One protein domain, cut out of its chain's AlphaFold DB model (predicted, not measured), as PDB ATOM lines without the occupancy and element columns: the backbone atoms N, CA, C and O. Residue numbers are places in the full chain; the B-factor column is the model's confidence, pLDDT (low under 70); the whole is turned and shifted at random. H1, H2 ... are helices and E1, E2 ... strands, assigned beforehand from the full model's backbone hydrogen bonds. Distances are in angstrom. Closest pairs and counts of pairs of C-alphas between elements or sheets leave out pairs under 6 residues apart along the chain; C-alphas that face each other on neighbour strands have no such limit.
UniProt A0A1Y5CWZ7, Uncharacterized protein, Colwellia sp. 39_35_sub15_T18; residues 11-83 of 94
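Overview. This is residues 11 to 83 of the 94 residues of an uncharacterized protein of Colwellia sp. 39_35_sub15_T18 (UniProt A0A1Y5CWZ7). Two long helices, H1 and H2, run opposite ways and make a narrow V, meeting where residues 11 to 19 of H1 touch residues 65 to 77 of H2, with the last residues of H2, 78 to 83, running on past the meeting place. A small hairpin of two short strands, E1 and E2, sits by the far end of H1, and a long link, residues 47 to 57, leads from it across the open end of the V to H2. The printed part has 73 residues in the order H1, E1, E2, H2, with an antiparallel sheet E1 - E2, and its class is mostly helix. It is loose, with a radius of gyration of the C-alphas of 15.5 A, and a rod in outline, spanning 52 by 23 by 17 A.

Along the chain. The sheet holds E1, residues 37 to 39, and E2, residues 44 to 46. H1, residues 11 to 33, is 32.5 A long and begins with C-alpha 11 at (47.616, 33.231, 38.118). H2, residues 58 to 83, is 36.3 A long and ends with C-alpha 83 at (40.374, 39.512, 47.630).

Arrangement. E1 and E2 form a hairpin, antiparallel at 145 degrees, with N 37 and O 46 2.9 A apart and N 39 and O 44 3.0 A apart, within hydrogen-bond range. The closest C-alphas of H1 and E2 are those of Cys 31 and Cys 45, 5.6 A apart; those of H1 and E1 are Ile 28 and Phe 38, 6.4 A apart. H1, with residues 11 to 19 alone, touches residues 65 to 77 of H2; the closest C-alphas are those of Gly 11 and Ser 73, 4.9 A apart. Their lines stand at a steep tilt of 40 degrees, opposite ways. E1 and H2 are apart. In H1 every O i to N i+4 pair is within hydrogen-bond range; in H2, 20 of 22 are.

Size, cuts and confidence. The two C-alphas farthest apart are those of Asn 49 and Phe 82, 52.1 A. The printed part has no cut. The link from E2 to H2 is long, with 11 residues; the other two are tight. The pLDDT is under 70 at residues 42 to 44 and 47 to 59.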
ATOM      1  N   GLY A  11      48.544  33.496  39.222       82.81
ATOM      2  CA  GLY A  11      47.616  33.231  38.118       82.81
ATOM      3  C   GLY A  11      48.180  32.268  37.066       82.81
ATOM      4  O   GLY A  11      47.511  31.307  36.689       82.81
ATOM      5  N   VAL A  12      49.436  32.466  36.656       84.56
ATOM      6  CA  VAL A  12      50.120  31.595  35.683       84.56
ATOM      7  C   VAL A  12      50.359  30.190  36.242       84.56
ATOM      8  O   VAL A  12      50.093  29.203  35.560       84.56
ATOM      9  N   PHE A  13      50.820  30.067  37.490       88.75
ATOM     10  CA  PHE A  13      51.014  28.746  38.100       88.75
ATOM     11  C   PHE A  13      49.694  27.993  38.269       88.75
ATOM     12  O   PHE A  13      49.631  26.791  38.009       88.75
ATOM     13  N   THR A  14      48.624  28.692  38.651       87.19
ATOM     14  CA  THR A  14      47.301  28.076  38.768       87.19
ATOM     15  C   THR A  14      46.746  27.627  37.421       87.19
ATOM     16  O   THR A  14      46.179  26.541  37.352       87.19
ATOM     17  N   SER A  15      46.931  28.395  36.339       85.00
ATOM     18  CA  SER A  15      46.451  27.975  35.018       85.00
ATOM     19  C   SER A  15      47.214  26.756  34.500       85.00
ATOM     20  O   SER A  15      46.585  25.836  33.988       85.00
ATOM     21  N   LEU A  16      48.535  26.697  34.705       87.69
ATOM     22  CA  LEU A  16      49.351  25.520  34.384       87.69
ATOM     23  C   LEU A  16      48.878  24.266  35.132       87.69
ATOM     24  O   LEU A  16      48.711  23.217  34.513       87.69
ATOM     25  N   LEU A  17      48.611  24.380  36.438       90.12
ATOM     26  CA  LEU A  17      48.094  23.268  37.244       90.12
ATOM     27  C   LEU A  17      46.727  22.781  36.759       90.12
ATOM     28  O   LEU A  17      46.504  21.576  36.660       90.12
ATOM     29  N   VAL A  18      45.821  23.708  36.437       88.25
ATOM     30  CA  VAL A  18      44.481  23.361  35.945       88.25
ATOM     31  C   VAL A  18      44.551  22.701  34.571       88.25
ATOM     32  O   VAL A  18      43.886  21.690  34.368       88.25
ATOM     33  N   ILE A  19      45.371  23.220  33.650       88.81
ATOM     34  CA  ILE A  19      45.568  22.599  32.331       88.81
ATOM     35  C   ILE A  19      46.116  21.183  32.492       88.81
ATOM     36  O   ILE A  19      45.608  20.269  31.852       88.81
ATOM     37  N   TRP A  20      47.114  20.985  33.357       88.00
ATOM     38  CA  TRP A  20      47.691  19.664  33.600       88.00
ATOM     39  C   TRP A  20      46.652  18.674  34.137       88.00
ATOM     40  O   TRP A  20      46.475  17.603  33.562       88.00
ATOM     41  N   ALA A  21      45.909  19.058  35.177       86.94
ATOM     42  CA  ALA A  21      44.871  18.208  35.756       86.94
ATOM     43  C   ALA A  21      43.772  17.862  34.737       86.94
ATOM     44  O   ALA A  21      43.359  16.709  34.631       86.94
ATOM     45  N   LEU A  22      43.329  18.852  33.960       86.19
ATOM     46  CA  LEU A  22      42.286  18.682  32.953       86.19
ATOM     47  C   LEU A  22      42.764  17.817  31.780       86.19
ATOM     48  O   LEU A  22      42.013  16.974  31.305       86.19
ATOM     49  N   HIS A  23      44.018  17.969  31.353       85.25
ATOM     50  CA  HIS A  23      44.621  17.129  30.321       85.25
ATOM     51  C   HIS A  23      44.668  15.658  30.743       85.25
ATOM     52  O   HIS A  23      44.218  14.792  29.995       85.25
ATOM     53  N   THR A  24      45.162  15.380  31.953       82.00
ATOM     54  CA  THR A  24      45.199  14.019  32.499       82.00
ATOM     55  C   THR A  24      43.798  13.431  32.620       82.00
ATOM     56  O   THR A  24      43.594  12.283  32.241       82.00
ATOM     57  N   PHE A  25      42.828  14.220  33.086       85.00
ATOM     58  CA  PHE A  25      41.440  13.779  33.187       85.00
ATOM     59  C   PHE A  25      40.855  13.400  31.821       85.00
ATOM     60  O   PHE A  25      40.343  12.296  31.676       85.00
ATOM     61  N   ILE A  26      41.000  14.264  30.809       83.00
ATOM     62  CA  ILE A  26      40.480  14.019  29.453       83.00
ATOM     63  C   ILE A  26      41.088  12.756  28.837       83.00
ATOM     64  O   ILE A  26      40.370  11.989  28.209       83.00
ATOM     65  N   ILE A  27      42.391  12.520  29.017       80.44
ATOM     66  CA  ILE A  27      43.040  11.310  28.490       80.44
ATOM     67  C   ILE A  27      42.466  10.048  29.143       80.44
ATOM     68  O   ILE A  27      42.254   9.046  28.463       80.44
ATOM     69  N   ILE A  28      42.258  10.070  30.461       81.69
ATOM     70  CA  ILE A  28      41.739   8.911  31.197       81.69
ATOM     71  C   ILE A  28      40.290   8.631  30.788       81.69
ATOM     72  O   ILE A  28      39.946   7.477  30.546       81.69
ATOM     73  N   ASP A  29      39.475   9.678  30.682       82.75
ATOM     74  CA  ASP A  29      38.062   9.599  30.306       82.75
ATOM     75  C   ASP A  29      37.892   9.065  28.871       82.75
ATOM     76  O   ASP A  29      37.237   8.046  28.673       82.75
ATOM     77  N   ASP A  30      38.608   9.644  27.897       78.69
ATOM     78  CA  ASP A  30      38.632   9.179  26.498       78.69
ATOM     79  C   ASP A  30      39.090   7.713  26.398       78.69
ATOM     80  O   ASP A  30      38.546   6.931  25.621       78.69
ATOM     81  N   CYS A  31      40.054   7.308  27.231       79.19
ATOM     82  CA  CYS A  31      40.527   5.928  27.283       79.19
ATOM     83  C   CYS A  31      39.457   4.944  27.776       79.19
ATOM     84  O   CYS A  31      39.276   3.877  27.184       79.19
ATOM     85  N   LEU A  32      38.766   5.295  28.863       80.81
ATOM     86  CA  LEU A  32      37.700   4.483  29.450       80.81
ATOM     87  C   LEU A  32      36.505   4.366  28.496       80.81
ATOM     88  O   LEU A  32      35.969   3.269  28.334       80.81
ATOM     89  N   ASP A  33      36.143   5.456  27.818       80.81
ATOM     90  CA  ASP A  33      35.046   5.485  26.843       80.81
ATOM     91  C   ASP A  33      35.303   4.577  25.631       80.81
ATOM     92  O   ASP A  33      34.373   3.978  25.088       80.81
ATOM     93  N   HIS A  34      36.566   4.404  25.231       75.38
ATOM     94  CA  HIS A  34      36.943   3.490  24.148       75.38
ATOM     95  C   HIS A  34      37.173   2.040  24.620       75.38
ATOM     96  O   HIS A  34      37.686   1.217  23.859       75.38
ATOM     97  N   GLY A  35      36.799   1.703  25.862       74.06
ATOM     98  CA  GLY A  35      36.956   0.358  26.427       74.06
ATOM     99  C   GLY A  35      38.413  -0.027  26.703       74.06
ATOM    100  O   GLY A  35      38.740  -1.209  26.807       74.06
ATOM    101  N   GLY A  36      39.309   0.960  26.779       75.31
ATOM    102  CA  GLY A  36      40.712   0.759  27.104       75.31
ATOM    103  C   GLY A  36      40.965   0.668  28.607       75.31
ATOM    104  O   GLY A  36      40.151   1.058  29.443       75.31
ATOM    105  N   SER A  37      42.151   0.181  28.961       77.00
ATOM    106  CA  SER A  37      42.683   0.277  30.321       77.00
ATOM    107  C   SER A  37      43.809   1.307  30.347       77.00
ATOM    108  O   SER A  37      44.751   1.254  29.549       77.00
ATOM    109  N   PHE A  38      43.706   2.278  31.254       75.50
ATOM    110  CA  PHE A  38      44.741   3.291  31.417       75.50
ATOM    111  C   PHE A  38      45.896   2.723  32.249       75.50
ATOM    112  O   PHE A  38      45.726   2.418  33.432       75.50
ATOM    113  N   GLN A  39      47.081   2.583  31.646       76.94
ATOM    114  CA  GLN A  39      48.285   2.194  32.378       76.94
ATOM    115  C   GLN A  39      49.020   3.428  32.897       76.94
ATOM    116  O   GLN A  39      49.733   4.108  32.156       76.94
ATOM    117  N   TYR A  40      48.891   3.672  34.202       72.25
ATOM    118  CA  TYR A  40      49.528   4.793  34.898       72.25
ATOM    119  C   TYR A  40      51.066   4.757  34.839       72.25
ATOM    120  O   TYR A  40      51.679   5.818  34.772       72.25
ATOM    121  N   ASP A  41      51.687   3.570  34.786       72.12
ATOM    122  CA  ASP A  41      53.151   3.409  34.683       72.12
ATOM    123  C   ASP A  41      53.739   3.945  33.371       72.12
ATOM    124  O   ASP A  41      54.845   4.480  33.348       72.12
ATOM    125  N   SER A  42      53.008   3.804  32.263       69.75
ATOM    126  CA  SER A  42      53.474   4.238  30.939       69.75
ATOM    127  C   SER A  42      52.798   5.517  30.449       69.75
ATOM    128  O   SER A  42      53.240   6.087  29.450       69.75
ATOM    129  N   GLY A  43      51.748   5.978  31.138       67.12
ATOM    130  CA  GLY A  43      50.937   7.123  30.729       67.12
ATOM    131  C   GLY A  43      50.192   6.889  29.413       67.12
ATOM    132  O   GLY A  43      49.910   7.847  28.697       67.12
ATOM    133  N   LYS A  44      49.924   5.624  29.060       68.88
ATOM    134  CA  LYS A  44      49.299   5.241  27.787       68.88
ATOM    135  C   LYS A  44      47.958   4.560  28.013       68.88
ATOM    136  O   LYS A  44      47.801   3.749  28.926       68.88
ATOM    137  N   CYS A  45      47.019   4.858  27.121       73.75
ATOM    138  CA  CYS A  45      45.793   4.090  26.990       73.75
ATOM    139  C   CYS A  45      46.064   2.828  26.164       73.75
ATOM    140  O   CYS A  45      46.504   2.922  25.012       73.75
ATOM    141  N   LEU A  46      45.824   1.654  26.751       71.12
ATOM    142  CA  LEU A  46      45.884   0.381  26.040       71.12
ATOM    143  C   LEU A  46      44.475  -0.070  25.704       71.12
ATOM    144  O   LEU A  46      43.679  -0.363  26.597       71.12
ATOM    145  N   LEU A  47      44.196  -0.150  24.409       67.56
ATOM    146  CA  LEU A  47      42.949  -0.706  23.921       67.56
ATOM    147  C   LEU A  47      42.948  -2.232  24.060       67.56
ATOM    148  O   LEU A  47      44.007  -2.864  24.038       67.56
ATOM    149  N   GLU A  48      41.754  -2.822  24.123       58.50
ATOM    150  CA  GLU A  48      41.530  -4.271  24.255       58.50
ATOM    151  C   GLU A  48      42.300  -5.106  23.208       58.50
ATOM    152  O   GLU A  48      42.671  -6.250  23.451       58.50
ATOM    153  N   ASN A  49      42.649  -4.497  22.069       60.34
ATOM    154  CA  ASN A  49      43.399  -5.121  20.981       60.34
ATOM    155  C   ASN A  49      44.933  -4.915  21.053       60.34
ATOM    156  O   ASN A  49      45.624  -5.079  20.047       60.34
ATOM    157  N   SER A  50      45.487  -4.522  22.210       58.81
ATOM    158  CA  SER A  50      46.917  -4.210  22.449       58.81
ATOM    159  C   SER A  50      47.497  -3.049  21.623       58.81
ATOM    160  O   SER A  50      48.712  -2.872  21.530       58.81
ATOM    161  N   GLN A  51      46.626  -2.229  21.036       59.09
ATOM    162  CA  GLN A  51      47.014  -1.074  20.231       59.09
ATOM    163  C   GLN A  51      47.109   0.168  21.119       59.09
ATOM    164  O   GLN A  51      46.249   0.404  21.970       59.09
ATOM    165  N   VAL A  52      48.172   0.950  20.928       64.81
ATOM    166  CA  VAL A  52      48.332   2.252  21.582       64.81
ATOM    167  C   VAL A  52      47.411   3.228  20.863       64.81
ATOM    168  O   VAL A  52      47.626   3.520  19.687       64.81
ATOM    169  N   TYR A  53      46.377   3.700  21.554       61.59
ATOM    170  CA  TYR A  53      45.485   4.707  20.996       61.59
ATOM    171  C   TYR A  53      46.156   6.079  21.107       61.59
ATOM    172  O   TYR A  53      46.294   6.626  22.202       61.59
ATOM    173  N   GLU A  54      46.617   6.623  19.980       61.22
ATOM    174  CA  GLU A  54      46.919   8.051  19.890       61.22
ATOM    175  C   GLU A  54      45.618   8.798  19.610       61.22
ATOM    176  O   GLU A  54      45.128   8.835  18.479       61.22
ATOM    177  N   SER A  55      45.038   9.379  20.660       59.00
ATOM    178  CA  SER A  55      43.836  10.192  20.541       59.00
ATOM    179  C   SER A  55      44.081  11.342  19.557       59.00
ATOM    180  O   SER A  55      44.963  12.181  19.752       59.00
ATOM    181  N   ASN A  56      43.224  11.463  18.538       62.31
ATOM    182  CA  ASN A  56      43.218  12.580  17.573       62.31
ATOM    183  C   ASN A  56      42.838  13.936  18.227       62.31
ATOM    184  O   ASN A  56      42.675  14.965  17.573       62.31
ATOM    185  N   LEU A  57      42.709  13.944  19.557       63.41
ATOM    186  CA  LEU A  57      42.484  15.110  20.394       63.41
ATOM    187  C   LEU A  57      43.630  16.120  20.341       63.41
ATOM    188  O   LEU A  57      43.386  17.269  20.687       63.41
ATOM    189  N   ALA A  58      44.841  15.750  19.915       65.19
ATOM    190  CA  ALA A  58      46.013  16.631  19.973       65.19
ATOM    191  C   ALA A  58      45.769  18.026  19.355       65.19
ATOM    192  O   ALA A  58      46.133  19.039  19.951       65.19
ATOM    193  N   ASN A  59      45.077  18.097  18.212       68.31
ATOM    194  CA  ASN A  59      44.791  19.372  17.543       68.31
ATOM    195  C   ASN A  59      43.708  20.208  18.248       68.31
ATOM    196  O   ASN A  59      43.821  21.431  18.325       68.31
ATOM    197  N   ILE A  60      42.658  19.568  18.772       72.75
ATOM    198  CA  ILE A  60      41.542  20.256  19.449       72.75
ATOM    199  C   ILE A  60      41.946  20.656  20.877       72.75
ATOM    200  O   ILE A  60      41.564  21.719  21.374       72.75
ATOM    201  N   ALA A  61      42.781  19.838  21.512       76.75
ATOM    202  CA  ALA A  61      43.297  20.016  22.858       76.75
ATOM    203  C   ALA A  61      44.061  21.334  23.012       76.75
ATOM    204  O   ALA A  61      43.855  22.039  23.994       76.75
ATOM    205  N   ILE A  62      44.877  21.722  22.027       80.62
ATOM    206  CA  ILE A  62      45.642  22.980  22.078       80.62
ATOM    207  C   ILE A  62      44.707  24.190  22.194       80.62
ATOM    208  O   ILE A  62      44.927  25.079  23.019       80.62
ATOM    209  N   LEU A  63      43.639  24.212  21.393       85.19
ATOM    210  CA  LEU A  63      42.686  25.318  21.366       85.19
ATOM    211  C   LEU A  63      41.848  25.358  22.654       85.19
ATOM    212  O   LEU A  63      41.664  26.427  23.240       85.19
ATOM    213  N   LEU A  64      41.427  24.189  23.152       84.75
ATOM    214  CA  LEU A  64      40.757  24.048  24.449       84.75
ATOM    215  C   LEU A  64      41.637  24.522  25.612       84.75
ATOM    216  O   LEU A  64      41.185  25.319  26.437       84.75
ATOM    217  N   TYR A  65      42.899  24.096  25.670       84.88
ATOM    218  CA  TYR A  65      43.823  24.492  26.735       84.88
ATOM    219  C   TYR A  65      44.145  25.979  26.693       84.88
ATOM    220  O   TYR A  65      44.278  26.591  27.752       84.88
ATOM    221  N   PHE A  66      44.208  26.586  25.506       86.31
ATOM    222  CA  PHE A  66      44.379  28.030  25.387       86.31
ATOM    223  C   PHE A  66      43.187  28.789  25.984       86.31
ATOM    224  O   PHE A  66      43.377  29.685  26.811       86.31
ATOM    225  N   ILE A  67      41.959  28.400  25.629       90.25
ATOM    226  CA  ILE A  67      40.737  29.036  26.144       90.25
ATOM    227  C   ILE A  67      40.625  28.853  27.664       90.25
ATOM    228  O   ILE A  67      40.367  29.823  28.385       90.25
ATOM    229  N   ILE A  68      40.857  27.638  28.168       87.56
ATOM    230  CA  ILE A  68      40.779  27.328  29.602       87.56
ATOM    231  C   ILE A  68      41.880  28.066  30.362       87.56
ATOM    232  O   ILE A  68      41.597  28.733  31.356       87.56
ATOM    233  N   GLY A  69      43.120  28.019  29.875       86.56
ATOM    234  CA  GLY A  69      44.253  28.708  30.484       86.56
ATOM    235  C   GLY A  69      44.037  30.215  30.582       86.56
ATOM    236  O   GLY A  69      44.280  30.807  31.636       86.56
ATOM    237  N   PHE A  70      43.526  30.829  29.512       87.62
ATOM    238  CA  PHE A  70      43.205  32.253  29.489       87.62
ATOM    239  C   PHE A  70      42.070  32.596  30.461       87.62
ATOM    240  O   PHE A  70      42.216  33.502  31.285       87.62
ATOM    241  N   THR A  71      40.980  31.827  30.428       89.00
ATOM    242  CA  THR A  71      39.827  32.011  31.321       89.00
ATOM    243  C   THR A  71      40.236  31.901  32.786       89.00
ATOM    244  O   THR A  71      39.965  32.807  33.571       89.00
ATOM    245  N   VAL A  72      40.948  30.835  33.157       87.44
ATOM    246  CA  VAL A  72      41.392  30.586  34.536       87.44
ATOM    247  C   VAL A  72      42.379  31.656  34.993       87.44
ATOM    248  O   VAL A  72      42.238  32.175  36.098       87.44
ATOM    249  N   SER A  73      43.337  32.050  34.150       85.69
ATOM    250  CA  SER A  73      44.317  33.087  34.497       85.69
ATOM    251  C   SER A  73      43.654  34.442  34.767       85.69
ATOM    252  O   SER A  73      43.971  35.107  35.763       85.69
ATOM    253  N   LEU A  74      42.678  34.835  33.938       85.06
ATOM    254  CA  LEU A  74      41.889  36.047  34.163       85.06
ATOM    255  C   LEU A  74      41.038  35.946  35.428       85.06
ATOM    256  O   LEU A  74      40.995  36.898  36.207       85.06
ATOM    257  N   LEU A  75      40.401  34.798  35.658       87.75
ATOM    258  CA  LEU A  75      39.511  34.581  36.794       87.75
ATOM    259  C   LEU A  75      40.284  34.579  38.117       87.75
ATOM    260  O   LEU A  75      39.885  35.264  39.053       87.75
ATOM    261  N   VAL A  76      41.444  33.918  38.174       83.62
ATOM    262  CA  VAL A  76      42.345  33.941  39.337       83.62
ATOM    263  C   VAL A  76      42.918  35.338  39.554       83.62
ATOM    264  O   VAL A  76      42.907  35.835  40.679       83.62
ATOM    265  N   SER A  77      43.349  36.027  38.495       79.12
ATOM    266  CA  SER A  77      43.825  37.413  38.605       79.12
ATOM    267  C   SER A  77      42.735  38.348  39.132       79.12
ATOM    268  O   SER A  77      43.008  39.210  39.973       79.12
ATOM    269  N   PHE A  78      41.495  38.169  38.671       83.06
ATOM    270  CA  PHE A  78      40.334  38.905  39.153       83.06
ATOM    271  C   PHE A  78      40.038  38.574  40.617       83.06
ATOM    272  O   PHE A  78      39.892  39.493  41.417       83.06
ATOM    273  N   PHE A  79      40.042  37.297  40.999       83.88
ATOM    274  CA  PHE A  79      39.819  36.859  42.377       83.88
ATOM    275  C   PHE A  79      40.891  37.364  43.336       83.88
ATOM    276  O   PHE A  79      40.553  37.854  44.409       83.88
ATOM    277  N   ILE A  80      42.171  37.309  42.962       82.12
ATOM    278  CA  ILE A  80      43.256  37.829  43.800       82.12
ATOM    279  C   ILE A  80      43.104  39.338  43.960       82.12
ATOM    280  O   ILE A  80      43.218  39.829  45.076       82.12
ATOM    281  N   ARG A  81      42.798  40.085  42.891       78.12
ATOM    282  CA  ARG A  81      42.541  41.535  42.981       78.12
ATOM    283  C   ARG A  81      41.282  41.858  43.773       78.12
ATOM    284  O   ARG A  81      41.275  42.848  44.492       78.12
ATOM    285  N   PHE A  82      40.243  41.038  43.670       79.88
ATOM    286  CA  PHE A  82      39.012  41.178  44.438       79.88
ATOM    287  C   PHE A  82      39.268  40.918  45.924       79.88
ATOM    288  O   PHE A  82      38.877  41.724  46.762       79.88
ATOM    289  N   LEU A  83      39.991  39.848  46.261       79.00
ATOM    290  CA  LEU A  83      40.374  39.512  47.630       79.00
ATOM    291  C   LEU A  83      41.347  40.540  48.212       79.00
ATOM    292  O   LEU A  83      41.086  41.044  49.300       79.00
TER     293      LEU A  83